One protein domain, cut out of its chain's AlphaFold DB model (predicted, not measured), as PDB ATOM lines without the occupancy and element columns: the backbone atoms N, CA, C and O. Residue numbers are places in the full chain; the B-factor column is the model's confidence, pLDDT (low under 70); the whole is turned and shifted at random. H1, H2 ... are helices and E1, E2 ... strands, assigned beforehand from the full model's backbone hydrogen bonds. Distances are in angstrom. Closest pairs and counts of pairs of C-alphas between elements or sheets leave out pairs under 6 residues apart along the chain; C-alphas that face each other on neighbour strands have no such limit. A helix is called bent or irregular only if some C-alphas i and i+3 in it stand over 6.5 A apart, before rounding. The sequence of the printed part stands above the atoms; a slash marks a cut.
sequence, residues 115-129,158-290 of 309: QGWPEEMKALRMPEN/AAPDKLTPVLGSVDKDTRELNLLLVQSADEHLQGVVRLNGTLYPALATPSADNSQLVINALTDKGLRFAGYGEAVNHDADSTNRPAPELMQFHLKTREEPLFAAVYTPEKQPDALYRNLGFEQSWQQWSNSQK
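This is residues 115 to 129 and 158 to 290 of the 309 residues of the protein "SogS" of Salmonella typhimurium (UniProt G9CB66). A closed barrel of eight antiparallel strands, E1 to E8 in chain order round the ring, has the short helix H2 outside it near one end and the short helix H1 outside its wall near the other end. H3 follows H2 away from the barrel, and residues 235 to 240 of the loop between E6 and E7 stick out. The printed part has 148 residues with three named helices and eight named strands, in the order H1, E1 to E8, H2, H3; the class is mixed, helices and strands. It is compact, with a radius of gyration of the C-alphas of 15.4 A and spans of 51 by 36 by 30 A.

The barrel begins with E1, residues 165 to 170, with C-alpha 165 at (-19.805, -31.316, 35.419). E2 is residues 177 to 183, 17.6 A long, and E3 residues 189 to 195, 17.7 A. E4, residues 198 to 206, is 23.9 A long and bends by 59 degrees at residue 201. E5 is residues 213 to 219, 19.2 A, and E6 residues 222 to 231, 27.3 A. E7 is residues 246 to 251 and E8 residues 258 to 262. H1 is residues 120 to 123 and irregular, with C-alphas 120 and 123 7.1 A apart. H2 is residues 270 to 275; H3, residues 282 to 288, ends with C-alpha 288 at (-28.747, -34.515, 11.629).

E1 to E8 form a meander, each strand the antiparallel neighbour of the one before. Within hydrogen-bond range are N 169 and O 179 of E1 and E2, 2.8 A; N 182 and O 190 of E2 and E3, 2.8 A; N 191 and O 202 of E3 and E4, 2.9 A; N 203 and O 216 of E4 and E5, 2.8 A; N 215 and O 227 of E5 and E6, 2.8 A; N 250 and O 228 of E6 and E7, 2.8 A; and N 249 and O 258 of E7 and E8, 2.8 A. E8 and E1 close the ring, with N 261 and O 168 at 2.9 A. H1 is on the barrel, outside it, at a height over the sheet of 8.3 A; its closest C-alphas to E4 are Ala 123 and Leu 199, 6.1 A. H2 is also on it, outside, at a height of 8.4 A; the closest C-alphas of H2 and E4 are Asn 275 and Pro 206, 5.9 A. H2 and H3 only just touch, with 3 pairs of C-alphas within 8 A, the closest Asp 270 and Trp 282 at 7.4 A. H3 is not on the barrel. In H2 and H3 every O i to N i+4 pair is within hydrogen-bond range; H1 is too short for such a pair.

The C-alphas farthest apart are those of Asn 129 and Lys 290, 53.0 A. Residues 130 to 157 are not printed, and C-alphas 129 and 158 are 22.1 A apart across the cut. The link from E6 to E7, 14 residues, is long. The mean pLDDT of the printed part is 90.5, and residue 236 is under 70.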
ATOM      1  N   GLN A 115     -13.479 -29.350  46.622       92.69
ATOM      2  CA  GLN A 115     -12.272 -30.146  46.383       92.69
ATOM      3  C   GLN A 115     -11.895 -30.236  44.897       92.69
ATOM      4  O   GLN A 115     -10.709 -30.277  44.578       92.69
ATOM      5  N   GLY A 116     -12.881 -30.284  43.995       91.62
ATOM      6  CA  GLY A 116     -12.664 -30.377  42.549       91.62
ATOM      7  C   GLY A 116     -12.210 -29.067  41.897       91.62
ATOM      8  O   GLY A 116     -11.442 -29.109  40.941       91.62
ATOM      9  N   TRP A 117     -12.645 -27.923  42.436       93.31
ATOM     10  CA  TRP A 117     -12.349 -26.573  41.930       93.31
ATOM     11  C   TRP A 117     -11.858 -25.642  43.054       93.31
ATOM     12  O   TRP A 117     -12.515 -24.658  43.393       93.31
ATOM     13  N   PRO A 118     -10.723 -25.950  43.704       93.06
ATOM     14  CA  PRO A 118     -10.309 -25.254  44.921       93.06
ATOM     15  C   PRO A 118     -10.005 -23.768  44.704       93.06
ATOM     16  O   PRO A 118     -10.224 -22.966  45.608       93.06
ATOM     17  N   GLU A 119      -9.517 -23.387  43.522       90.88
ATOM     18  CA  GLU A 119      -9.172 -22.000  43.200       90.88
ATOM     19  C   GLU A 119     -10.426 -21.149  42.970       90.88
ATOM     20  O   GLU A 119     -10.543 -20.049  43.511       90.88
ATOM     21  N   GLU A 120     -11.400 -21.685  42.239       90.62
ATOM     22  CA  GLU A 120     -12.667 -21.023  41.937       90.62
ATOM     23  C   GLU A 120     -13.578 -20.929  43.169       90.62
ATOM     24  O   GLU A 120     -14.331 -19.963  43.313       90.62
ATOM     25  N   MET A 121     -13.488 -21.896  44.089       94.06
ATOM     26  CA  MET A 121     -14.307 -21.944  45.307       94.06
ATOM     27  C   MET A 121     -13.722 -21.146  46.482       94.06
ATOM     28  O   MET A 121     -14.332 -21.112  47.549       94.06
ATOM     29  N   LYS A 122     -12.602 -20.426  46.312       88.56
ATOM     30  CA  LYS A 122     -12.032 -19.559  47.370       88.56
ATOM     31  C   LYS A 122     -13.012 -18.509  47.892       88.56
ATOM     32  O   LYS A 122     -12.981 -18.170  49.070       88.56
ATOM     33  N   ALA A 123     -13.867 -17.992  47.011       87.38
ATOM     34  CA  ALA A 123     -14.871 -16.980  47.334       87.38
ATOM     35  C   ALA A 123     -16.245 -17.578  47.694       87.38
ATOM     36  O   ALA A 123     -17.219 -16.831  47.814       87.38
ATOM     37  N   LEU A 124     -16.350 -18.908  47.823       93.81
ATOM     38  CA  LEU A 124     -17.606 -19.581  48.131       93.81
ATOM     39  C   LEU A 124     -18.065 -19.224  49.545       93.81
ATOM     40  O   LEU A 124     -17.416 -19.550  50.540       93.81
ATOM     41  N   ARG A 125     -19.229 -18.583  49.640       93.94
ATOM     42  CA  ARG A 125     -19.866 -18.279  50.914       93.94
ATOM     43  C   ARG A 125     -20.727 -19.454  51.352       93.94
ATOM     44  O   ARG A 125     -21.878 -19.586  50.935       93.94
ATOM     45  N   MET A 126     -20.162 -20.288  52.216       91.00
ATOM     46  CA  MET A 126     -20.912 -21.357  52.867       91.00
ATOM     47  C   MET A 126     -21.845 -20.787  53.945       91.00
ATOM     48  O   MET A 126     -21.444 -19.872  54.665       91.00
ATOM     49  N   PRO A 127     -23.079 -21.302  54.060       89.00
ATOM     50  CA  PRO A 127     -24.013 -20.870  55.092       89.00
ATOM     51  C   PRO A 127     -23.564 -21.341  56.482       89.00
ATOM     52  O   PRO A 127     -23.129 -22.482  56.642       89.00
ATOM     53  N   GLU A 128     -23.720 -20.493  57.499       83.00
ATOM     54  CA  GLU A 128     -23.344 -20.849  58.882       83.00
ATOM     55  C   GLU A 128     -24.389 -21.729  59.578       83.00
ATOM     56  O   GLU A 128     -24.044 -22.613  60.359       83.00
ATOM     57  N   ASN A 129     -25.674 -21.499  59.292       79.56
ATOM     58  CA  ASN A 129     -26.789 -22.211  59.909       79.56
ATOM     59  C   ASN A 129     -27.766 -22.688  58.839       79.56
ATOM     60  O   ASN A 129     -28.535 -21.906  58.279       79.56
ATOM     61  N   ALA A 158     -28.528 -41.029  47.225       84.00
ATOM     62  CA  ALA A 158     -27.234 -40.651  47.778       84.00
ATOM     63  C   ALA A 158     -26.498 -39.665  46.856       84.00
ATOM     64  O   ALA A 158     -26.683 -39.666  45.638       84.00
ATOM     65  N   ALA A 159     -25.617 -38.849  47.442       84.50
ATOM     66  CA  ALA A 159     -24.687 -38.027  46.675       84.50
ATOM     67  C   ALA A 159     -23.805 -38.919  45.779       84.50
ATOM     68  O   ALA A 159     -23.333 -39.955  46.262       84.50
ATOM     69  N   PRO A 160     -23.545 -38.524  44.520       86.06
ATOM     70  CA  PRO A 160     -22.709 -39.305  43.620       86.06
ATOM     71  C   PRO A 160     -21.277 -39.446  44.158       86.06
ATOM     72  O   PRO A 160     -20.716 -38.528  44.762       86.06
ATOM     73  N   ASP A 161     -20.655 -40.598  43.901       84.69
ATOM     74  CA  ASP A 161     -19.265 -40.851  44.308       84.69
ATOM     75  C   ASP A 161     -18.269 -39.982  43.530       84.69
ATOM     76  O   ASP A 161     -17.217 -39.606  44.047       84.69
ATOM     77  N   LYS A 162     -18.611 -39.646  42.281       87.06
ATOM     78  CA  LYS A 162     -17.816 -38.798  41.398       87.06
ATOM     79  C   LYS A 162     -18.684 -37.697  40.808       87.06
ATOM     80  O   LYS A 162     -19.750 -37.971  40.265       87.06
ATOM     81  N   LEU A 163     -18.181 -36.467  40.859       90.56
ATOM     82  CA  LEU A 163     -18.838 -35.330  40.231       90.56
ATOM     83  C   LEU A 163     -18.699 -35.379  38.710       90.56
ATOM     84  O   LEU A 163     -17.597 -35.525  38.175       90.56
ATOM     85  N   THR A 164     -19.825 -35.180  38.036       92.12
ATOM     86  CA  THR A 164     -19.896 -34.974  36.589       92.12
ATOM     87  C   THR A 164     -20.316 -33.528  36.344       92.12
ATOM     88  O   THR A 164     -21.456 -33.179  36.665       92.12
ATOM     89  N   PRO A 165     -19.429 -32.665  35.817       94.69
ATOM     90  CA  PRO A 165     -19.805 -31.316  35.419       94.69
ATOM     91  C   PRO A 165     -20.855 -31.360  34.317       94.69
ATOM     92  O   PRO A 165     -20.773 -32.190  33.412       94.69
ATOM     93  N   VAL A 166     -21.831 -30.463  34.402       96.00
ATOM     94  CA  VAL A 166     -22.964 -30.387  33.479       96.00
ATOM     95  C   VAL A 166     -22.980 -29.043  32.770       96.00
ATOM     96  O   VAL A 166     -22.976 -29.022  31.546       96.00
ATOM     97  N   LEU A 167     -22.943 -27.933  33.511       96.88
ATOM     98  CA  LEU A 167     -22.961 -26.580  32.948       96.88
ATOM     99  C   LEU A 167     -21.902 -25.711  33.616       96.88
ATOM    100  O   LEU A 167     -21.689 -25.809  34.824       96.88
ATOM    101  N   GLY A 168     -21.279 -24.829  32.842       95.94
ATOM    102  CA  GLY A 168     -20.294 -23.877  33.341       95.94
ATOM    103  C   GLY A 168     -20.419 -22.514  32.674       95.94
ATOM    104  O   GLY A 168     -20.663 -22.412  31.473       95.94
ATOM    105  N   SER A 169     -20.226 -21.458  33.455       95.38
ATOM    106  CA  SER A 169     -20.116 -20.086  32.974       95.38
ATOM    107  C   SER A 169     -19.028 -19.350  33.741       95.38
ATOM    108  O   SER A 169     -19.028 -19.319  34.975       95.38
ATOM    109  N   VAL A 170     -18.119 -18.731  32.997       93.38
ATOM    110  CA  VAL A 170     -17.067 -17.856  33.513       93.38
ATOM    111  C   VAL A 170     -17.205 -16.485  32.874       93.38
ATOM    112  O   VAL A 170     -17.660 -16.362  31.734       93.38
ATOM    113  N   ASP A 171     -16.822 -15.453  33.607       88.50
ATOM    114  CA  ASP A 171     -16.704 -14.113  33.059       88.50
ATOM    115  C   ASP A 171     -15.659 -14.087  31.932       88.50
ATOM    116  O   ASP A 171     -14.602 -14.721  32.030       88.50
ATOM    117  N   LYS A 172     -15.963 -13.388  30.834       83.38
ATOM    118  CA  LYS A 172     -15.081 -13.358  29.660       83.38
ATOM    119  C   LYS A 172     -13.780 -12.608  29.943       83.38
ATOM    120  O   LYS A 172     -12.737 -13.021  29.432       83.38
ATOM    121  N   ASP A 173     -13.845 -11.568  30.769       86.94
ATOM    122  CA  ASP A 173     -12.745 -10.641  31.002       86.94
ATOM    123  C   ASP A 173     -11.957 -11.036  32.250       86.94
ATOM    124  O   ASP A 173     -10.736 -11.195  32.201       86.94
ATOM    125  N   THR A 174     -12.650 -11.260  33.368       85.38
ATOM    126  CA  THR A 174     -12.007 -11.560  34.656       85.38
ATOM    127  C   THR A 174     -11.700 -13.043  34.842       85.38
ATOM    128  O   THR A 174     -10.945 -13.399  35.747       85.38
ATOM    129  N   ARG A 175     -12.271 -13.917  33.995       86.50
ATOM    130  CA  ARG A 175     -12.239 -15.387  34.134       86.50
ATOM    131  C   ARG A 175     -12.830 -15.900  35.446       86.50
ATOM    132  O   ARG A 175     -12.668 -17.073  35.773       86.50
ATOM    133  N   GLU A 176     -13.551 -15.060  36.182       90.00
ATOM    134  CA  GLU A 176     -14.197 -15.470  37.419       90.00
ATOM    135  C   GLU A 176     -15.374 -16.403  37.146       90.00
ATOM    136  O   GLU A 176     -16.175 -16.191  36.236       90.00
ATOM    137  N   LEU A 177     -15.518 -17.431  37.980       93.75
ATOM    138  CA  LEU A 177     -16.645 -18.346  37.889       93.75
ATOM    139  C   LEU A 177     -17.954 -17.626  38.247       93.75
ATOM    140  O   LEU A 177     -18.072 -17.049  39.333       93.75
ATOM    141  N   ASN A 178     -18.936 -17.703  37.348       94.69
ATOM    142  CA  ASN A 178     -20.286 -17.171  37.540       94.69
ATOM    143  C   ASN A 178     -21.307 -18.275  37.836       94.69
ATOM    144  O   ASN A 178     -22.219 -18.067  38.635       94.69
ATOM    145  N   LEU A 179     -21.156 -19.442  37.210       96.75
ATOM    146  CA  LEU A 179     -22.025 -20.598  37.412       96.75
ATOM    147  C   LEU A 179     -21.228 -21.881  37.176       96.75
ATOM    148  O   LEU A 179     -20.521 -21.996  36.180       96.75
ATOM    149  N   LEU A 180     -21.391 -22.866  38.051       97.50
ATOM    150  CA  LEU A 180     -20.985 -24.248  37.803       97.50
ATOM    151  C   LEU A 180     -22.089 -25.146  38.333       97.50
ATOM    152  O   LEU A 180     -22.415 -25.051  39.510       97.50
ATOM    153  N   LEU A 181     -22.637 -26.018  37.494       97.62
ATOM    154  CA  LEU A 181     -23.602 -27.040  37.890       97.62
ATOM    155  C   LEU A 181     -23.034 -28.420  37.563       97.62
ATOM    156  O   LEU A 181     -22.501 -28.650  36.476       97.62
ATOM    157  N   VAL A 182     -23.170 -29.336  38.509       95.94
ATOM    158  CA  VAL A 182     -22.764 -30.737  38.426       95.94
ATOM    159  C   VAL A 182     -23.972 -31.630  38.691       95.94
ATOM    160  O   VAL A 182     -24.934 -31.225  39.350       95.94
ATOM    161  N   GLN A 183     -23.924 -32.858  38.181       91.38
ATOM    162  CA  GLN A 183     -24.954 -33.849  38.462       91.38
ATOM    163  C   GLN A 183     -25.014 -34.142  39.964       91.38
ATOM    164  O   GLN A 183     -23.978 -34.318  40.611       91.38
ATOM    165  N   SER A 184     -26.225 -34.170  40.512       87.06
ATOM    166  CA  SER A 184     -26.459 -34.430  41.924       87.06
ATOM    167  C   SER A 184     -27.166 -35.767  42.152       87.06
ATOM    168  O   SER A 184     -27.224 -36.622  41.270       87.06
ATOM    169  N   ALA A 185     -27.659 -35.955  43.371       78.50
ATOM    170  CA  ALA A 185     -28.602 -37.001  43.699       78.50
ATOM    171  C   ALA A 185     -29.902 -36.800  42.899       78.50
ATOM    172  O   ALA A 185     -30.494 -35.719  42.936       78.50
ATOM    173  N   ASP A 186     -30.348 -37.865  42.231       80.38
ATOM    174  CA  ASP A 186     -31.568 -37.901  41.415       80.38
ATOM    175  C   ASP A 186     -31.536 -36.949  40.192       80.38
ATOM    176  O   ASP A 186     -30.489 -36.749  39.574       80.38
ATOM    177  N   GLU A 187     -32.682 -36.390  39.805       80.12
ATOM    178  CA  GLU A 187     -32.852 -35.467  38.676       80.12
ATOM    179  C   GLU A 187     -32.329 -34.039  38.925       80.12
ATOM    180  O   GLU A 187     -32.342 -33.205  38.015       80.12
ATOM    181  N   HIS A 188     -31.852 -33.745  40.136       89.56
ATOM    182  CA  HIS A 188     -31.359 -32.420  40.500       89.56
ATOM    183  C   HIS A 188     -29.917 -32.196  40.048       89.56
ATOM    184  O   HIS A 188     -29.085 -33.106  39.986       89.56
ATOM    185  N   LEU A 189     -29.588 -30.929  39.824       95.06
ATOM    186  CA  LEU A 189     -28.217 -30.463  39.703       95.06
ATOM    187  C   LEU A 189     -27.851 -29.659  40.949       95.06
ATOM    188  O   LEU A 189     -28.683 -28.978  41.549       95.06
ATOM    189  N   GLN A 190     -26.589 -29.724  41.343       95.75
ATOM    190  CA  GLN A 190     -26.045 -28.921  42.434       95.75
ATOM    191  C   GLN A 190     -24.792 -28.215  41.960       95.75
ATOM    192  O   GLN A 190     -24.196 -28.598  40.961       95.75
ATOM    193  N   GLY A 191     -24.404 -27.143  42.630       96.62
ATOM    194  CA  GLY A 191     -23.398 -26.279  42.054       96.62
ATOM    195  C   GLY A 191     -23.119 -25.036  42.856       96.62
ATOM    196  O   GLY A 191     -23.356 -24.978  44.062       96.62
ATOM    197  N   VAL A 192     -22.657 -24.020  42.145       97.44
ATOM    198  CA  VAL A 192     -22.491 -22.670  42.662       97.44
ATOM    199  C   VAL A 192     -23.000 -21.649  41.660       97.44
ATOM    200  O   VAL A 192     -22.920 -21.860  40.450       97.44
ATOM    201  N   VAL A 193     -23.502 -20.530  42.171       96.88
ATOM    202  CA  VAL A 193     -23.954 -19.389  41.371       96.88
ATOM    203  C   VAL A 193     -23.480 -18.090  42.008       96.88
ATOM    204  O   VAL A 193     -23.539 -17.923  43.229       96.88
ATOM    205  N   ARG A 194     -22.994 -17.161  41.186       94.75
ATOM    206  CA  ARG A 194     -22.597 -15.826  41.627       94.75
ATOM    207  C   ARG A 194     -23.792 -14.884  41.572       94.75
ATOM    208  O   ARG A 194     -24.392 -14.693  40.519       94.75
ATOM    209  N   LEU A 195     -24.115 -14.272  42.707       92.69
ATOM    210  CA  LEU A 195     -25.185 -13.287  42.856       92.69
ATOM    211  C   LEU A 195     -24.624 -12.046  43.546       92.69
ATOM    212  O   LEU A 195     -24.013 -12.163  44.609       92.69
ATOM    213  N   ASN A 196     -24.818 -10.861  42.957       88.69
ATOM    214  CA  ASN A 196     -24.251  -9.600  43.468       88.69
ATOM    215  C   ASN A 196     -22.753  -9.719  43.840       88.69
ATOM    216  O   ASN A 196     -22.332  -9.313  44.923       88.69
ATOM    217  N   GLY A 197     -21.954 -10.364  42.984       88.88
ATOM    218  CA  GLY A 197     -20.514 -10.562  43.200       88.88
ATOM    219  C   GLY A 197     -20.131 -11.660  44.203       88.88
ATOM    220  O   GLY A 197     -18.965 -12.042  44.244       88.88
ATOM    221  N   THR A 198     -21.077 -12.227  44.955       92.75
ATOM    222  CA  THR A 198     -20.814 -13.296  45.937       92.75
ATOM    223  C   THR A 198     -21.176 -14.664  45.367       92.75
ATOM    224  O   THR A 198     -22.235 -14.821  44.764       92.75
ATOM    225  N   LEU A 199     -20.311 -15.660  45.564       95.25
ATOM    226  CA  LEU A 199     -20.534 -17.029  45.106       95.25
ATOM    227  C   LEU A 199     -21.256 -17.836  46.195       95.25
ATOM    228  O   LEU A 199     -20.769 -17.922  47.321       95.25
ATOM    229  N   TYR A 200     -22.402 -18.428  45.861       96.38
ATOM    230  CA  TYR A 200     -23.219 -19.224  46.781       96.38
ATOM    231  C   TYR A 200     -23.371 -20.661  46.284       96.38
ATOM    232  O   TYR A 200     -23.477 -20.855  45.070       96.38
ATOM    233  N   PRO A 201     -23.468 -21.660  47.183       97.00
ATOM    234  CA  PRO A 201     -23.933 -22.990  46.812       97.00
ATOM    235  C   PRO A 201     -25.327 -22.904  46.191       97.00
ATOM    236  O   PRO A 201     -26.165 -22.119  46.637       97.00
ATOM    237  N   ALA A 202     -25.585 -23.711  45.172       97.06
ATOM    238  CA  ALA A 202     -26.812 -23.661  44.398       97.06
ATOM    239  C   ALA A 202     -27.418 -25.051  44.217       97.06
ATOM    240  O   ALA A 202     -26.709 -26.039  44.030       97.06
ATOM    241  N   LEU A 203     -28.745 -25.094  44.229       96.44
ATOM    242  CA  LEU A 203     -29.558 -26.219  43.801       96.44
ATOM    243  C   LEU A 203     -30.290 -25.802  42.529       96.44
ATOM    244  O   LEU A 203     -30.998 -24.795  42.541       96.44
ATOM    245  N   ALA A 204     -30.158 -26.579  41.460       96.62
ATOM    246  CA  ALA A 204     -30.892 -26.361  40.225       96.62
ATOM    247  C   ALA A 204     -31.801 -27.557  39.928       96.62
ATOM    248  O   ALA A 204     -31.377 -28.708  40.016       96.62
ATOM    249  N   THR A 205     -33.069 -27.289  39.628       93.75
ATOM    250  CA  THR A 205     -34.095 -28.325  39.453       93.75
ATOM    251  C   THR A 205     -34.907 -28.056  38.189       93.75
ATOM    252  O   THR A 205     -35.388 -26.931  38.028       93.75
ATOM    253  N   PRO A 206     -35.076 -29.052  37.304       91.19
ATOM    254  CA  PRO A 206     -35.960 -28.922  36.151       91.19
ATOM    255  C   PRO A 206     -37.412 -28.638  36.563       91.19
ATOM    256  O   PRO A 206     -37.936 -29.226  37.520       91.19
ATOM    257  N   SER A 207     -38.079 -27.741  35.838       86.06
ATOM    258  CA  SER A 207     -39.528 -27.548  35.920       86.06
ATOM    259  C   SER A 207     -40.264 -28.825  35.498       86.06
ATOM    260  O   SER A 207     -39.700 -29.704  34.852       86.06
ATOM    261  N   ALA A 208     -41.541 -28.954  35.862       81.50
ATOM    262  CA  ALA A 208     -42.315 -30.170  35.584       81.50
ATOM    263  C   ALA A 208     -42.438 -30.502  34.080       81.50
ATOM    264  O   ALA A 208     -42.561 -31.666  33.707       81.50
ATOM    265  N   ASP A 209     -42.401 -29.483  33.221       79.94
ATOM    266  CA  ASP A 209     -42.414 -29.589  31.759       79.94
ATOM    267  C   ASP A 209     -41.005 -29.566  31.132       79.94
ATOM    268  O   ASP A 209     -40.879 -29.639  29.911       79.94
ATOM    269  N   ASN A 210     -39.952 -29.477  31.954       84.56
ATOM    270  CA  ASN A 210     -38.555 -29.264  31.572       84.56
ATOM    271  C   ASN A 210     -38.300 -28.018  30.705       84.56
ATOM    272  O   ASN A 210     -37.262 -27.940  30.059       84.56
ATOM    273  N   SER A 211     -39.205 -27.036  30.665       84.12
ATOM    274  CA  SER A 211     -38.965 -25.794  29.917       84.12
ATOM    275  C   SER A 211     -37.910 -24.907  30.579       84.12
ATOM    276  O   SER A 211     -37.215 -24.158  29.893       84.12
ATOM    277  N   GLN A 212     -37.768 -25.005  31.904       92.06
ATOM    278  CA  GLN A 212     -36.872 -24.170  32.693       92.06
ATOM    279  C   GLN A 212     -36.079 -24.989  33.707       92.06
ATOM    280  O   GLN A 212     -36.580 -25.919  34.334       92.06
ATOM    281  N   LEU A 213     -34.838 -24.572  33.941       95.38
ATOM    282  CA  LEU A 213     -34.020 -25.034  35.051       95.38
ATOM    283  C   LEU A 213     -34.041 -23.981  36.163       95.38
ATOM    284  O   LEU A 213     -33.335 -22.975  36.092       95.38
ATOM    285  N   VAL A 214     -34.847 -24.199  37.200       96.00
ATOM    286  CA  VAL A 214     -34.978 -23.264  38.326       96.00
ATOM    287  C   VAL A 214     -33.742 -23.352  39.215       96.00
ATOM    288  O   VAL A 214     -33.421 -24.432  39.708       96.00
ATOM    289  N   ILE A 215     -33.062 -22.225  39.448       97.19
ATOM    290  CA  ILE A 215     -31.887 -22.132  40.323       97.19
ATOM    291  C   ILE A 215     -32.268 -21.467  41.639       97.19
ATOM    292  O   ILE A 215     -32.765 -20.338  41.691       97.19
ATOM    293  N   ASN A 216     -31.895 -22.133  42.723       96.56
ATOM    294  CA  ASN A 216     -32.003 -21.623  44.072       96.56
ATOM    295  C   ASN A 216     -30.623 -21.575  44.737       96.56
ATOM    296  O   ASN A 216     -29.903 -22.570  44.756       96.56
ATOM    297  N   ALA A 217     -30.259 -20.431  45.308       96.50
ATOM    298  CA  ALA A 217     -29.022 -20.255  46.060       96.50
ATOM    299  C   ALA A 217     -29.249 -20.533  47.549       96.50
ATOM    300  O   ALA A 217     -30.245 -20.100  48.137       96.50
ATOM    301  N   LEU A 218     -28.310 -21.232  48.176       95.56
ATOM    302  CA  LEU A 218     -28.305 -21.477  49.607       95.56
ATOM    303  C   LEU A 218     -27.617 -20.315  50.328       95.56
ATOM    304  O   LEU A 218     -26.449 -20.013  50.092       95.56
ATOM    305  N   THR A 219     -28.359 -19.665  51.220       91.75
ATOM    306  CA  THR A 219     -27.896 -18.524  52.021       91.75
ATOM    307  C   THR A 219     -27.996 -18.843  53.512       91.75
ATOM    308  O   THR A 219     -28.633 -19.823  53.895       91.75
ATOM    309  N   ASP A 220     -27.484 -17.958  54.372       88.44
ATOM    310  CA  ASP A 220     -27.664 -18.047  55.836       88.44
ATOM    311  C   ASP A 220     -29.145 -18.051  56.270       88.44
ATOM    312  O   ASP A 220     -29.478 -18.413  57.393       88.44
ATOM    313  N   LYS A 221     -30.058 -17.633  55.381       84.88
ATOM    314  CA  LYS A 221     -31.512 -17.646  55.603       84.88
ATOM    315  C   LYS A 221     -32.204 -18.827  54.913       84.88
ATOM    316  O   LYS A 221     -33.399 -18.725  54.625       84.88
ATOM    317  N   GLY A 222     -31.457 -19.880  54.592       89.44
ATOM    318  CA  GLY A 222     -31.920 -21.028  53.821       89.44
ATOM    319  C   GLY A 222     -31.922 -20.787  52.312       89.44
ATOM    320  O   GLY A 222     -31.283 -19.860  51.797       89.44
ATOM    321  N   LEU A 223     -32.637 -21.661  51.605       92.69
ATOM    322  CA  LEU A 223     -32.739 -21.650  50.151       92.69
ATOM    323  C   LEU A 223     -33.504 -20.403  49.664       92.69
ATOM    324  O   LEU A 223     -34.545 -20.037  50.214       92.69
ATOM    325  N   ARG A 224     -32.985 -19.725  48.639       93.12
ATOM    326  CA  ARG A 224     -33.578 -18.523  48.038       93.12
ATOM    327  C   ARG A 224     -33.578 -18.642  46.523       93.12
ATOM    328  O   ARG A 224     -32.566 -19.004  45.936       93.12
ATOM    329  N   PHE A 225     -34.690 -18.271  45.899       93.94
ATOM    330  CA  PHE A 225     -34.790 -18.247  44.447       93.94
ATOM    331  C   PHE A 225     -33.765 -17.269  43.872       93.94
ATOM    332  O   PHE A 225     -33.772 -16.084  44.226       93.94
ATOM    333  N   ALA A 226     -32.895 -17.783  43.008       95.44
ATOM    334  CA  ALA A 226     -31.799 -17.045  42.396       95.44
ATOM    335  C   ALA A 226     -32.102 -16.672  40.942       95.44
ATOM    336  O   ALA A 226     -31.632 -15.632  40.480       95.44
ATOM    337  N   GLY A 227     -32.896 -17.482  40.243       94.88
ATOM    338  CA  GLY A 227     -33.218 -17.288  38.835       94.88
ATOM    339  C   GLY A 227     -33.642 -18.586  38.159       94.88
ATOM    340  O   GLY A 227     -33.914 -19.583  38.825       94.88
ATOM    341  N   TYR A 228     -33.658 -18.578  36.833       96.06
ATOM    342  CA  TYR A 228     -33.942 -19.758  36.018       96.06
ATOM    343  C   TYR A 228     -33.091 -19.762  34.748       96.06
ATOM    344  O   TYR A 228     -32.624 -18.711  34.307       96.06
ATOM    345  N   GLY A 229     -32.866 -20.948  34.191       95.69
ATOM    346  CA  GLY A 229     -32.178 -21.157  32.923       95.69
ATOM    347  C   GLY A 229     -33.086 -21.751  31.862       95.69
ATOM    348  O   GLY A 229     -33.960 -22.549  32.185       95.69
ATOM    349  N   GLU A 230     -32.843 -21.396  30.608       95.19
ATOM    350  CA  GLU A 230     -33.548 -21.914  29.437       95.19
ATOM    351  C   GLU A 230     -32.531 -22.390  28.400       95.19
ATOM    352  O   GLU A 230     -31.477 -21.774  28.203       95.19
ATOM    353  N   ALA A 231     -32.831 -23.513  27.753       94.56
ATOM    354  CA  ALA A 231     -32.029 -24.030  26.656       94.56
ATOM    355  C   ALA A 231     -32.178 -23.149  25.410       94.56
ATOM    356  O   ALA A 231     -33.287 -22.787  25.012       94.56
ATOM    357  N   VAL A 232     -31.058 -22.843  24.755       92.06
ATOM    358  CA  VAL A 232     -31.065 -22.119  23.482       92.06
ATOM    359  C   VAL A 232     -31.357 -23.121  22.363       92.06
ATOM    360  O   VAL A 232     -30.463 -23.804  21.874       92.06
ATOM    361  N   ASN A 233     -32.636 -23.245  22.001       89.25
ATOM    362  CA  ASN A 233     -33.112 -24.216  21.007       89.25
ATOM    363  C   ASN A 233     -33.246 -23.652  19.585       89.25
ATOM    364  O   ASN A 233     -33.324 -24.430  18.635       89.25
ATOM    365  N   HIS A 234     -33.279 -22.325  19.439       84.88
ATOM    366  CA  HIS A 234     -33.476 -21.634  18.163       84.88
ATOM    367  C   HIS A 234     -32.593 -20.390  18.110       84.88
ATOM    368  O   HIS A 234     -32.503 -19.656  19.096       84.88
ATOM    369  N   ASP A 235     -31.979 -20.140  16.956       75.75
ATOM    370  CA  ASP A 235     -31.320 -18.864  16.688       75.75
ATOM    371  C   ASP A 235     -32.368 -17.820  16.285       75.75
ATOM    372  O   ASP A 235     -33.278 -18.114  15.511       75.75
ATOM    373  N   ALA A 236     -32.225 -16.583  16.766       68.75
ATOM    374  CA  ALA A 236     -33.183 -15.507  16.484       68.75
ATOM    375  C   ALA A 236     -33.349 -15.215  14.978       68.75
ATOM    376  O   ALA A 236     -34.430 -14.826  14.538       68.75
ATOM    377  N   ASP A 237     -32.291 -15.447  14.194       70.88
ATOM    378  CA  ASP A 237     -32.199 -15.052  12.785       70.88
ATOM    379  C   ASP A 237     -32.177 -16.243  11.809       70.88
ATOM    380  O   ASP A 237     -31.983 -16.055  10.606       70.88
ATOM    381  N   SER A 238     -32.343 -17.482  12.291       70.56
ATOM    382  CA  SER A 238     -32.186 -18.674  11.453       70.56
ATOM    383  C   SER A 238     -33.219 -19.760  11.754       70.56
ATOM    384  O   SER A 238     -33.630 -19.967  12.889       70.56
ATOM    385  N   THR A 239     -33.624 -20.499  10.717       70.69
ATOM    386  CA  THR A 239     -34.444 -21.713  10.873       70.69
ATOM    387  C   THR A 239     -33.610 -22.941  11.245       70.69
ATOM    388  O   THR A 239     -34.165 -24.026  11.419       70.69
ATOM    389  N   ASN A 240     -32.281 -22.805  11.307       73.56
ATOM    390  CA  ASN A 240     -31.400 -23.889  11.711       73.56
ATOM    391  C   ASN A 240     -31.399 -24.008  13.231       73.56
ATOM    392  O   ASN A 240     -31.353 -23.022  13.962       73.56
ATOM    393  N   ARG A 241     -31.425 -25.255  13.695       78.94
ATOM    394  CA  ARG A 241     -31.317 -25.560  15.117       78.94
ATOM    395  C   ARG A 241     -29.844 -25.466  15.531       78.94
ATOM    396  O   ARG A 241     -29.039 -26.213  14.958       78.94
ATOM    397  N   PRO A 242     -29.484 -24.605  16.498       88.06
ATOM    398  CA  PRO A 242     -28.131 -24.562  17.031       88.06
ATOM    399  C   PRO A 242     -27.757 -25.892  17.701       88.06
ATOM    400  O   PRO A 242     -28.605 -26.750  17.984       88.06
ATOM    401  N   ALA A 243     -26.458 -26.072  17.941       91.38
ATOM    402  CA  ALA A 243     -25.974 -27.189  18.740       91.38
ATOM    403  C   ALA A 243     -26.555 -27.096  20.166       91.38
ATOM    404  O   ALA A 243     -26.600 -25.998  20.729       91.38
ATOM    405  N   PRO A 244     -26.989 -28.214  20.779       92.75
ATOM    406  CA  PRO A 244     -27.554 -28.211  22.124       92.75
ATOM    407  C   PRO A 244     -26.432 -28.089  23.163       92.75
ATOM    408  O   PRO A 244     -26.105 -29.041  23.856       92.75
ATOM    409  N   GLU A 245     -25.773 -26.938  23.229       94.81
ATOM    410  CA  GLU A 245     -24.600 -26.728  24.086       94.81
ATOM    411  C   GLU A 245     -24.685 -25.464  24.936       94.81
ATOM    412  O   GLU A 245     -23.841 -25.269  25.807       94.81
ATOM    413  N   LEU A 246     -25.691 -24.617  24.718       95.25
ATOM    414  CA  LEU A 246     -25.802 -23.317  25.364       95.25
ATOM    415  C   LEU A 246     -27.138 -23.170  26.091       95.25
ATOM    416  O   LEU A 246     -28.203 -23.464  25.548       95.25
ATOM    417  N   MET A 247     -27.073 -22.668  27.318       96.44
ATOM    418  CA  MET A 247     -28.231 -22.230  28.089       96.44
ATOM    419  C   MET A 247     -28.080 -20.762  28.473       96.44
ATOM    420  O   MET A 247     -26.969 -20.301  28.754       96.44
ATOM    421  N   GLN A 248     -29.200 -20.043  28.533       95.31
ATOM    422  CA  GLN A 248     -29.255 -18.675  29.041       95.31
ATOM    423  C   GLN A 248     -29.907 -18.655  30.421       95.31
ATOM    424  O   GLN A 248     -30.957 -19.256  30.625       95.31
ATOM    425  N   PHE A 249     -29.294 -17.952  31.368       96.31
ATOM    426  CA  PHE A 249     -29.750 -17.848  32.748       96.31
ATOM    427  C   PHE A 249     -30.178 -16.423  33.085       96.31
ATOM    428  O   PHE A 249     -29.385 -15.485  33.002       96.31
ATOM    429  N   HIS A 250     -31.417 -16.277  33.549       95.31
ATOM    430  CA  HIS A 250     -31.979 -15.034  34.065       95.31
ATOM    431  C   HIS A 250     -31.861 -15.025  35.590       95.31
ATOM    432  O   HIS A 250     -32.654 -15.650  36.297       95.31
ATOM    433  N   LEU A 251     -30.842 -14.338  36.112       94.31
ATOM    434  CA  LEU A 251     -30.554 -14.273  37.546       94.31
ATOM    435  C   LEU A 251     -31.091 -12.972  38.151       94.31
ATOM    436  O   LEU A 251     -30.895 -11.900  37.593       94.31
ATOM    437  N   LYS A 252     -31.682 -13.026  39.351       88.81
ATOM    438  CA  LYS A 252     -32.321 -11.878  40.036       88.81
ATOM    439  C   LYS A 252     -31.447 -10.635  40.233       88.81
ATOM    440  O   LYS A 252     -31.965  -9.569  40.544       88.81
ATOM    441  N   THR A 253     -30.133 -10.792  40.153       82.88
ATOM    442  CA  THR A 253     -29.146  -9.744  40.446       82.88
ATOM    443  C   THR A 253     -28.430  -9.236  39.199       82.88
ATOM    444  O   THR A 253     -27.470  -8.480  39.306       82.88
ATOM    445  N   ARG A 254     -28.876  -9.669  38.017       86.06
ATOM    446  CA  ARG A 254     -28.230  -9.381  36.744       86.06
ATOM    447  C   ARG A 254     -29.291  -8.961  35.731       86.06
ATOM    448  O   ARG A 254     -30.292  -9.651  35.580       86.06
ATOM    449  N   GLU A 255     -29.075  -7.829  35.068       84.44
ATOM    450  CA  GLU A 255     -29.979  -7.362  34.008       84.44
ATOM    451  C   GLU A 255     -29.792  -8.176  32.723       84.44
ATOM    452  O   GLU A 255     -30.764  -8.581  32.092       84.44
ATOM    453  N   GLU A 256     -28.539  -8.465  32.366       89.44
ATOM    454  CA  GLU A 256     -28.217  -9.271  31.191       89.44
ATOM    455  C   GLU A 256     -28.219 -10.774  31.504       89.44
ATOM    456  O   GLU A 256     -27.706 -11.187  32.555       89.44
ATOM    457  N   PRO A 257     -28.710 -11.621  30.581       91.62
ATOM    458  CA  PRO A 257     -28.670 -13.063  30.757       91.62
ATOM    459  C   PRO A 257     -27.225 -13.570  30.845       91.62
ATOM    460  O   PRO A 257     -26.321 -13.119  30.138       91.62
ATOM    461  N   LEU A 258     -27.006 -14.539  31.729       94.44
ATOM    462  CA  LEU A 258     -25.742 -15.253  31.848       94.44
ATOM    463  C   LEU A 258     -25.775 -16.483  30.940       94.44
ATOM    464  O   LEU A 258     -26.610 -17.362  31.122       94.44
ATOM    465  N   PHE A 259     -24.839 -16.589  30.005       94.81
ATOM    466  CA  PHE A 259     -24.725 -17.774  29.159       94.81
ATOM    467  C   PHE A 259     -23.839 -18.831  29.816       94.81
ATOM    468  O   PHE A 259     -22.730 -18.520  30.260       94.81
ATOM    469  N   ALA A 260     -24.311 -20.074  29.868       96.75
ATOM    470  CA  ALA A 260     -23.544 -21.214  30.356       96.75
ATOM    471  C   ALA A 260     -23.487 -22.316  29.299       96.75
ATOM    472  O   ALA A 260     -24.494 -22.630  28.664       96.75
ATOM    473  N   ALA A 261     -22.305 -22.903  29.142       96.88
ATOM    474  CA  ALA A 261     -22.063 -23.972  28.189       96.88
ATOM    475  C   ALA A 261     -22.193 -25.344  28.859       96.88
ATOM    476  O   ALA A 261     -21.780 -25.521  30.011       96.88
ATOM    477  N   VAL A 262     -22.731 -26.316  28.125       96.31
ATOM    478  CA  VAL A 262     -22.768 -27.725  28.520       96.31
ATOM    479  C   VAL A 262     -21.345 -28.279  28.500       96.31
ATOM    480  O   VAL A 262     -20.599 -28.113  27.536       96.31
ATOM    481  N   TYR A 263     -20.943 -28.943  29.579       93.31
ATOM    482  CA  TYR A 263     -19.597 -29.481  29.712       93.31
ATOM    483  C   TYR A 263     -19.444 -30.769  28.900       93.31
ATOM    484  O   TYR A 263     -20.185 -31.723  29.129       93.31
ATOM    485  N   THR A 264     -18.464 -30.827  27.990       92.12
ATOM    486  CA  THR A 264     -18.219 -31.978  27.088       92.12
ATOM    487  C   THR A 264     -19.520 -32.577  26.529       92.12
ATOM    488  O   THR A 264     -19.880 -33.697  26.915       92.12
ATOM    489  N   PRO A 265     -20.268 -31.829  25.693       92.44
ATOM    490  CA  PRO A 265     -21.608 -32.210  25.245       92.44
ATOM    491  C   PRO A 265     -21.703 -33.643  24.698       92.44
ATOM    492  O   PRO A 265     -22.660 -34.372  24.965       92.44
ATOM    493  N   GLU A 266     -20.659 -34.102  24.014       91.56
ATOM    494  CA  GLU A 266     -20.555 -35.428  23.413       91.56
ATOM    495  C   GLU A 266     -20.512 -36.592  24.417       91.56
ATOM    496  O   GLU A 266     -20.746 -37.740  24.035       91.56
ATOM    497  N   LYS A 267     -20.218 -36.313  25.692       91.50
ATOM    498  CA  LYS A 267     -20.144 -37.306  26.778       91.50
ATOM    499  C   LYS A 267     -21.356 -37.278  27.703       91.50
ATOM    500  O   LYS A 267     -21.456 -38.131  28.584       91.50
ATOM    501  N   GLN A 268     -22.244 -36.304  27.531       92.25
ATOM    502  CA  GLN A 268     -23.424 -36.157  28.370       92.25
ATOM    503  C   GLN A 268     -24.537 -37.125  27.942       92.25
ATOM    504  O   GLN A 268     -24.708 -37.375  26.747       92.25
ATOM    505  N   PRO A 269     -25.316 -37.678  28.889       91.25
ATOM    506  CA  PRO A 269     -26.403 -38.597  28.567       91.25
ATOM    507  C   PRO A 269     -27.594 -37.867  27.930       91.25
ATOM    508  O   PRO A 269     -27.945 -36.762  28.335       91.25
ATOM    509  N   ASP A 270     -28.302 -38.524  27.006       90.44
ATOM    510  CA  ASP A 270     -29.476 -37.947  26.325       90.44
ATOM    511  C   ASP A 270     -30.568 -37.464  27.294       90.44
ATOM    512  O   ASP A 270     -31.209 -36.439  27.065       90.44
ATOM    513  N   ALA A 271     -30.766 -38.182  28.406       89.19
ATOM    514  CA  ALA A 271     -31.747 -37.811  29.424       89.19
ATOM    515  C   ALA A 271     -31.451 -36.443  30.061       89.19
ATOM    516  O   ALA A 271     -32.389 -35.730  30.412       89.19
ATOM    517  N   LEU A 272     -30.174 -36.055  30.165       92.00
ATOM    518  CA  LEU A 272     -29.790 -34.750  30.696       92.00
ATOM    519  C   LEU A 272     -30.274 -33.624  29.780       92.00
ATOM    520  O   LEU A 272     -30.844 -32.661  30.273       92.00
ATOM    521  N   TYR A 273     -30.111 -33.760  28.462       92.69
ATOM    522  CA  TYR A 273     -30.549 -32.741  27.503       92.69
ATOM    523  C   TYR A 273     -32.043 -32.449  27.613       92.69
ATOM    524  O   TYR A 273     -32.439 -31.288  27.674       92.69
ATOM    525  N   ARG A 274     -32.859 -33.500  27.735       90.38
ATOM    526  CA  ARG A 274     -34.299 -33.351  27.965       90.38
ATOM    527  C   ARG A 274     -34.594 -32.636  29.284       90.38
ATOM    528  O   ARG A 274     -35.446 -31.761  29.301       90.38
ATOM    529  N   ASN A 275     -33.893 -32.983  30.365       90.12
ATOM    530  CA  ASN A 275     -34.082 -32.350  31.676       90.12
ATOM    531  C   ASN A 275     -33.618 -30.882  31.702       90.12
ATOM    532  O   ASN A 275     -34.111 -30.091  32.496       90.12
ATOM    533  N   LEU A 276     -32.669 -30.513  30.842       93.06
ATOM    534  CA  LEU A 276     -32.218 -29.132  30.657       93.06
ATOM    535  C   LEU A 276     -33.132 -28.318  29.720       93.06
ATOM    536  O   LEU A 276     -32.918 -27.117  29.575       93.06
ATOM    537  N   GLY A 277     -34.122 -28.951  29.085       91.44
ATOM    538  CA  GLY A 277     -35.062 -28.298  28.172       91.44
ATOM    539  C   GLY A 277     -34.597 -28.190  26.723       91.44
ATOM    540  O   GLY A 277     -35.202 -27.458  25.938       91.44
ATOM    541  N   PHE A 278     -33.542 -28.911  26.332       93.06
ATOM    542  CA  PHE A 278     -33.158 -28.994  24.926       93.06
ATOM    543  C   PHE A 278     -34.160 -29.848  24.140       93.06
ATOM    544  O   PHE A 278     -34.549 -30.934  24.576       93.06
ATOM    545  N   GLU A 279     -34.536 -29.395  22.943       90.88
ATOM    546  CA  GLU A 279     -35.453 -30.131  22.059       90.88
ATOM    547  C   GLU A 279     -34.826 -31.404  21.464       90.88
ATOM    548  O   GLU A 279     -35.538 -32.296  21.003       90.88
ATOM    549  N   GLN A 280     -33.495 -31.487  21.450       90.19
ATOM    550  CA  GLN A 280     -32.736 -32.618  20.922       90.19
ATOM    551  C   GLN A 280     -31.441 -32.820  21.716       90.19
ATOM    552  O   GLN A 280     -30.860 -31.863  22.226       90.19
ATOM    553  N   SER A 281     -30.966 -34.063  21.799       93.12
ATOM    554  CA  SER A 281     -29.666 -34.363  22.400       93.12
ATOM    555  C   SER A 281     -28.506 -34.061  21.451       93.12
ATOM    556  O   SER A 281     -28.683 -33.936  20.234       93.12
ATOM    557  N   TRP A 282     -27.287 -34.010  21.996       92.69
ATOM    558  CA  TRP A 282     -26.078 -33.853  21.184       92.69
ATOM    559  C   TRP A 282     -25.952 -34.923  20.095       92.69
ATOM    560  O   TRP A 282     -25.590 -34.614  18.961       92.69
ATOM    561  N   GLN A 283     -26.285 -36.182  20.403       91.56
ATOM    562  CA  GLN A 283     -26.212 -37.271  19.428       91.56
ATOM    563  C   GLN A 283     -27.218 -37.088  18.289       91.56
ATOM    564  O   GLN A 283     -26.882 -37.312  17.125       91.56
ATOM    565  N   GLN A 284     -28.442 -36.658  18.608       91.44
ATOM    566  CA  GLN A 284     -29.486 -36.394  17.616       91.44
ATOM    567  C   GLN A 284     -29.100 -35.235  16.695       91.44
ATOM    568  O   GLN A 284     -29.188 -35.373  15.474       91.44
ATOM    569  N   TRP A 285     -28.600 -34.137  17.268       92.31
ATOM    570  CA  TRP A 285     -28.091 -33.007  16.493       92.31
ATOM    571  C   TRP A 285     -26.896 -33.415  15.624       92.31
ATOM    572  O   TRP A 285     -26.908 -33.208  14.417       92.31
ATOM    573  N   SER A 286     -25.888 -34.081  16.192       90.25
ATOM    574  CA  SER A 286     -24.702 -34.509  15.443       90.25
ATOM    575  C   SER A 286     -25.049 -35.441  14.276       90.25
ATOM    576  O   SER A 286     -24.437 -35.355  13.212       90.25
ATOM    577  N   ASN A 287     -26.049 -36.311  14.442       89.25
ATOM    578  CA  ASN A 287     -26.529 -37.170  13.364       89.25
ATOM    579  C   ASN A 287     -27.296 -36.400  12.281       89.25
ATOM    580  O   ASN A 287     -27.156 -36.758  11.117       89.25
ATOM    581  N   SER A 288     -28.048 -35.346  12.624       85.75
ATOM    582  CA  SER A 288     -28.747 -34.515  11.629       85.75
ATOM    583  C   SER A 288     -27.805 -33.628  10.810       85.75
ATOM    584  O   SER A 288     -28.154 -33.230   9.704       85.75
ATOM    585  N   GLN A 289     -26.598 -33.351  11.320       82.62
ATOM    586  CA  GLN A 289     -25.557 -32.629  10.580       82.62
ATOM    587  C   GLN A 289     -24.801 -33.504   9.571       82.62
ATOM    588  O   GLN A 289     -24.072 -32.978   8.727       82.62
ATOM    589  N   LYS A 290     -24.919 -34.836   9.648       81.69
ATOM    590  CA  LYS A 290     -24.264 -35.722   8.680       81.69
ATOM    591  C   LYS A 290     -25.024 -35.633   7.353       81.69
ATOM    592  O   LYS A 290     -26.242 -35.797   7.364       81.69
TER     593      LYS A 290